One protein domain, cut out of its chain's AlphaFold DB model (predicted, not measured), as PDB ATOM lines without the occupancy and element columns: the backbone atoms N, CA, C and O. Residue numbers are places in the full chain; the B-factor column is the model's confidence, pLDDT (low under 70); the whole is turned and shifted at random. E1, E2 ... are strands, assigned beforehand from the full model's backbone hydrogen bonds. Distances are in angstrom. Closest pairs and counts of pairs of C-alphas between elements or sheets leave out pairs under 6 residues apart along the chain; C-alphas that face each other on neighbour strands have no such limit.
ATOM      1  N   SER A   5      17.593  19.835 -32.950       94.12
ATOM      2  CA  SER A   5      17.580  21.193 -33.501       94.12
ATOM      3  C   SER A   5      17.378  21.238 -35.017       94.12
ATOM      4  O   SER A   5      17.048  22.295 -35.549       94.12
ATOM      5  N   HIS A   6      17.595  20.124 -35.722       94.44
ATOM      6  CA  HIS A   6      17.395  20.020 -37.170       94.44
ATOM      7  C   HIS A   6      15.950  19.675 -37.553       94.44
ATOM      8  O   HIS A   6      15.622  19.654 -38.741       94.44
ATOM      9  N   ILE A   7      15.079  19.369 -36.585       95.62
ATOM     10  CA  ILE A   7      13.671  19.066 -36.845       95.62
ATOM     11  C   ILE A   7      12.917  20.379 -37.051       95.62
ATOM     12  O   ILE A   7      12.816  21.210 -36.152       95.62
ATOM     13  N   THR A   8      12.345  20.551 -38.239       96.44
ATOM     14  CA  THR A   8      11.609  21.763 -38.622       96.44
ATOM     15  C   THR A   8      10.100  21.601 -38.476       96.44
ATOM     16  O   THR A   8       9.387  22.588 -38.304       96.44
ATOM     17  N   GLU A   9       9.596  20.365 -38.510       96.50
ATOM     18  CA  GLU A   9       8.170  20.076 -38.371       96.50
ATOM     19  C   GLU A   9       7.945  18.709 -37.709       96.50
ATOM     20  O   GLU A   9       8.586  17.722 -38.070       96.50
ATOM     21  N   PHE A  10       6.983  18.630 -36.787       94.69
ATOM     22  CA  PHE A  10       6.520  17.380 -36.183       94.69
ATOM     23  C   PHE A  10       4.989  17.393 -36.118       94.69
ATOM     24  O   PHE A  10       4.401  18.166 -35.360       94.69
ATOM     25  N   VAL A  11       4.336  16.566 -36.937       96.56
ATOM     26  CA  VAL A  11       2.875  16.569 -37.112       96.56
ATOM     27  C   VAL A  11       2.307  15.178 -36.873       96.56
ATOM     28  O   VAL A  11       2.767  14.199 -37.460       96.56
ATOM     29  N   PHE A  12       1.260  15.109 -36.053       95.88
ATOM     30  CA  PHE A  12       0.447  13.912 -35.884       95.88
ATOM     31  C   PHE A  12      -0.864  14.041 -36.666       95.88
ATOM     32  O   PHE A  12      -1.611  15.006 -36.503       95.88
ATOM     33  N   PHE A  13      -1.141  13.055 -37.514       94.50
ATOM     34  CA  PHE A  13      -2.352  12.955 -38.315       94.50
ATOM     35  C   PHE A  13      -3.278  11.896 -37.722       94.50
ATOM     36  O   PHE A  13      -3.101  10.701 -37.961       94.50
ATOM     37  N   ASP A  14      -4.298  12.354 -36.999       93.81
ATOM     38  CA  ASP A  14      -5.227  11.490 -36.261       93.81
ATOM     39  C   ASP A  14      -5.990  10.513 -37.176       93.81
ATOM     40  O   ASP A  14      -6.026   9.314 -36.921       93.81
ATOM     41  N   GLN A  15      -6.488  10.987 -38.329       89.69
ATOM     42  CA  GLN A  15      -7.236  10.148 -39.282       89.69
ATOM     43  C   GLN A  15      -6.448   8.945 -39.823       89.69
ATOM     44  O   GLN A  15      -7.056   7.978 -40.278       89.69
ATOM     45  N   GLY A  16      -5.114   9.008 -39.804       86.56
ATOM     46  CA  GLY A  16      -4.239   7.933 -40.271       86.56
ATOM     47  C   GLY A  16      -3.388   7.306 -39.172       86.56
ATOM     48  O   GLY A  16      -2.547   6.473 -39.499       86.56
ATOM     49  N   LEU A  17      -3.551   7.739 -37.912       87.94
ATOM     50  CA  LEU A  17      -2.639   7.434 -36.802       87.94
ATOM     51  C   LEU A  17      -1.160   7.595 -37.208       87.94
ATOM     52  O   LEU A  17      -0.299   6.792 -36.851       87.94
ATOM     53  N   GLY A  18      -0.882   8.619 -38.018       90.19
ATOM     54  CA  GLY A  18       0.398   8.805 -38.693       90.19
ATOM     55  C   GLY A  18       1.224   9.908 -38.051       90.19
ATOM     56  O   GLY A  18       0.698  10.963 -37.707       90.19
ATOM     57  N   ILE A  19       2.532   9.699 -37.945       92.00
ATOM     58  CA  ILE A  19       3.485  10.737 -37.539       92.00
ATOM     59  C   ILE A  19       4.286  11.148 -38.775       92.00
ATOM     60  O   ILE A  19       4.849  10.297 -39.465       92.00
ATOM     61  N   LYS A  20       4.351  12.451 -39.049       94.25
ATOM     62  CA  LYS A  20       5.225  13.045 -40.066       94.25
ATOM     63  C   LYS A  20       6.242  13.940 -39.378       94.25
ATOM     64  O   LYS A  20       5.877  14.817 -38.600       94.25
ATOM     65  N   ILE A  21       7.506  13.736 -39.721       94.81
ATOM     66  CA  ILE A  21       8.622  14.538 -39.234       94.81
ATOM     67  C   ILE A  21       9.321  15.132 -40.453       94.81
ATOM     68  O   ILE A  21       9.653  14.400 -41.389       94.81
ATOM     69  N   THR A  22       9.539  16.441 -40.439       95.00
ATOM     70  CA  THR A  22      10.346  17.151 -41.434       95.00
ATOM     71  C   THR A  22      11.609  17.647 -40.740       95.00
ATOM     72  O   THR A  22      11.542  18.177 -39.632       95.00
ATOM     73  N   TYR A  23      12.767  17.443 -41.362       94.06
ATOM     74  CA  TYR A  23      14.061  17.840 -40.816       94.06
ATOM     75  C   TYR A  23      15.017  18.254 -41.933       94.06
ATOM     76  O   TYR A  23      14.849  17.853 -43.091       94.06
ATOM     77  N   ASP A  24      16.028  19.034 -41.570       92.75
ATOM     78  CA  ASP A  24      17.048  19.503 -42.498       92.75
ATOM     79  C   ASP A  24      18.051  18.394 -42.819       92.75
ATOM     80  O   ASP A  24      18.623  17.753 -41.935       92.75
ATOM     81  N   ARG A  25      18.280  18.174 -44.114       90.31
ATOM     82  CA  ARG A  25      19.279  17.226 -44.609       90.31
ATOM     83  C   ARG A  25      20.597  17.946 -44.873       90.31
ATOM     84  O   ARG A  25      20.593  19.020 -45.464       90.31
ATOM     85  N   ASP A  26      21.715  17.293 -44.555       89.50
ATOM     86  CA  ASP A  26      23.059  17.839 -44.812       89.50
ATOM     87  C   ASP A  26      23.336  18.074 -46.306       89.50
ATOM     88  O   ASP A  26      24.041  19.006 -46.687       89.50
ATOM     89  N   ILE A  27      22.788  17.205 -47.162       91.44
ATOM     90  CA  ILE A  27      22.944  17.260 -48.617       91.44
ATOM     91  C   ILE A  27      21.560  17.407 -49.244       91.44
ATOM     92  O   ILE A  27      20.654  16.608 -48.980       91.44
ATOM     93  N   SER A  28      21.413  18.432 -50.089       90.56
ATOM     94  CA  SER A  28      20.187  18.678 -50.845       90.56
ATOM     95  C   SER A  28      19.865  17.495 -51.751       90.56
ATOM     96  O   SER A  28      20.749  16.946 -52.415       90.56
ATOM     97  N   SER A  29      18.582  17.147 -51.841       89.56
ATOM     98  CA  SER A  29      18.167  16.050 -52.708       89.56
ATOM     99  C   SER A  29      18.481  16.343 -54.180       89.56
ATOM    100  O   SER A  29      18.377  17.488 -54.630       89.56
ATOM    101  N   GLY A  30      18.902  15.314 -54.917       89.62
ATOM    102  CA  GLY A  30      19.265  15.386 -56.333       89.62
ATOM    103  C   GLY A  30      20.650  15.975 -56.615       89.62
ATOM    104  O   GLY A  30      20.989  16.189 -57.779       89.62
ATOM    105  N   THR A  31      21.454  16.250 -55.584       93.50
ATOM    106  CA  THR A  31      22.817  16.786 -55.741       93.50
ATOM    107  C   THR A  31      23.891  15.712 -55.578       93.50
ATOM    108  O   THR A  31      23.620  14.577 -55.187       93.50
ATOM    109  N   VAL A  32      25.140  16.050 -55.923       93.62
ATOM    110  CA  VAL A  32      26.255  15.109 -55.774       93.62
ATOM    111  C   VAL A  32      26.440  14.748 -54.296       93.62
ATOM    112  O   VAL A  32      26.491  15.622 -53.436       93.62
ATOM    113  N   GLY A  33      26.527  13.450 -54.005       89.62
ATOM    114  CA  GLY A  33      26.586  12.942 -52.633       89.62
ATOM    115  C   GLY A  33      25.221  12.695 -51.984       89.62
ATOM    116  O   GLY A  33      25.194  12.205 -50.854       89.62
ATOM    117  N   ASP A  34      24.109  12.977 -52.679       93.50
ATOM    118  CA  ASP A  34      22.783  12.544 -52.236       93.50
ATOM    119  C   ASP A  34      22.732  11.010 -52.150       93.50
ATOM    120  O   ASP A  34      23.273  10.297 -53.001       93.50
ATOM    121  N   ARG A  35      22.106  10.507 -51.088       86.31
ATOM    122  CA  ARG A  35      21.900   9.076 -50.856       86.31
ATOM    123  C   ARG A  35      20.460   8.719 -51.196       86.31
ATOM    124  O   ARG A  35      19.567   9.557 -51.078       86.31
ATOM    125  N   ASP A  36      20.241   7.461 -51.556       86.69
ATOM    126  CA  ASP A  36      18.903   6.965 -51.866       86.69
ATOM    127  C   ASP A  36      17.920   7.210 -50.715       86.69
ATOM    128  O   ASP A  36      18.245   7.092 -49.529       86.69
ATOM    129  N   VAL A  37      16.683   7.538 -51.087       85.25
ATOM    130  CA  VAL A  37      15.581   7.708 -50.144       85.25
ATOM    131  C   VAL A  37      14.987   6.339 -49.837       85.25
ATOM    132  O   VAL A  37      14.532   5.628 -50.729       85.25
ATOM    133  N   TYR A  38      14.960   5.985 -48.556       83.38
ATOM    134  CA  TYR A  38      14.309   4.771 -48.086       83.38
ATOM    135  C   TYR A  38      12.846   5.036 -47.723       83.38
ATOM    136  O   TYR A  38      12.536   5.979 -46.995       83.38
ATOM    137  N   GLY A  39      11.959   4.158 -48.181       86.81
ATOM    138  CA  GLY A  39      10.585   4.066 -47.712       86.81
ATOM    139  C   GLY A  39      10.266   2.618 -47.374       86.81
ATOM    140  O   GLY A  39      10.580   1.716 -48.149       86.81
ATOM    141  N   ALA A  40       9.634   2.392 -46.228       84.25
ATOM    142  CA  ALA A  40       9.125   1.079 -45.868       84.25
ATOM    143  C   ALA A  40       7.842   1.177 -45.065       84.25
ATOM    144  O   ALA A  40       7.519   2.204 -44.472       84.25
ATOM    145  N   GLN A  41       7.129   0.061 -45.051       80.88
ATOM    146  CA  GLN A  41       5.982  -0.157 -44.195       80.88
ATOM    147  C   GLN A  41       6.349  -1.238 -43.189       80.88
ATOM    148  O   GLN A  41       6.892  -2.283 -43.545       80.88
ATOM    149  N   GLN A  42       6.054  -0.975 -41.924       74.12
ATOM    150  CA  GLN A  42       6.084  -2.001 -40.894       74.12
ATOM    151  C   GLN A  42       4.734  -2.724 -40.943       74.12
ATOM    152  O   GLN A  42       3.681  -2.086 -40.922       74.12
ATOM    153  N   HIS A  43       4.751  -4.052 -41.053       75.38
ATOM    154  CA  HIS A  43       3.531  -4.850 -40.958       75.38
ATOM    155  C   HIS A  43       3.145  -4.951 -39.479       75.38
ATOM    156  O   HIS A  43       3.924  -5.489 -38.698       75.38
ATOM    157  N   ALA A  44       1.973  -4.434 -39.093       73.94
ATOM    158  CA  ALA A  44       1.593  -4.275 -37.684       73.94
ATOM    159  C   ALA A  44       1.760  -5.549 -36.816       73.94
ATOM    160  O   ALA A  44       2.304  -5.431 -35.724       73.94
ATOM    161  N   PRO A  45       1.432  -6.766 -37.297       77.50
ATOM    162  CA  PRO A  45       1.716  -8.020 -36.582       77.50
ATOM    163  C   PRO A  45       3.184  -8.305 -36.228       77.50
ATOM    164  O   PRO A  45       3.447  -9.179 -35.410       77.50
ATOM    165  N   LEU A  46       4.152  -7.626 -36.848       76.31
ATOM    166  CA  LEU A  46       5.569  -7.773 -36.501       76.31
ATOM    167  C   LEU A  46       5.960  -6.957 -35.259       76.31
ATOM    168  O   LEU A  46       7.023  -7.213 -34.704       76.31
ATOM    169  N   PHE A  47       5.126  -6.009 -34.803       74.12
ATOM    170  CA  PHE A  47       5.400  -5.231 -33.586       74.12
ATOM    171  C   PHE A  47       5.317  -6.065 -32.304       74.12
ATOM    172  O   PHE A  47       5.954  -5.711 -31.317       74.12
TER     173      PHE A  47
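This is residues 5 to 47 of the 57 residues of a protein of Clostridium sp. (UniProt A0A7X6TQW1). With little regular structure, the printed part is a hairpin of two strands, E1 and E2, followed by a long tail, residues 24 to 47, that turns and folds back, leaving an open gap to the hairpin. Residues 38 to 47 of this tail stand free. The printed part has 43 residues, with no named helix and 13 residues in E1 then E2, an antiparallel sheet, all strand. It is only just extended, close to loose, with a radius of gyration of the C-alphas of 14.0 A, and spans 38 by 23 by 17 A.

E1, residues 7 to 13, and E2, residues 18 to 23, form a hairpin with a tight link, antiparallel at 168 degrees. C-alphas 7 and 23 face each other at 4.2 A. N 11 and O 20, 2.9 A apart, are within hydrogen-bond range.

E1 begins at C-alpha 7 (13.671, 19.066, -36.845) and is 17.2 A long. E2, 16.5 A long, ends at C-alpha 23 (14.061, 17.840, -40.816).

The two farthest C-alphas, of Val 32 and Pro 45, are 38.8 A apart. The printed part has no cut, and no printed residue is under 70 in pLDDT.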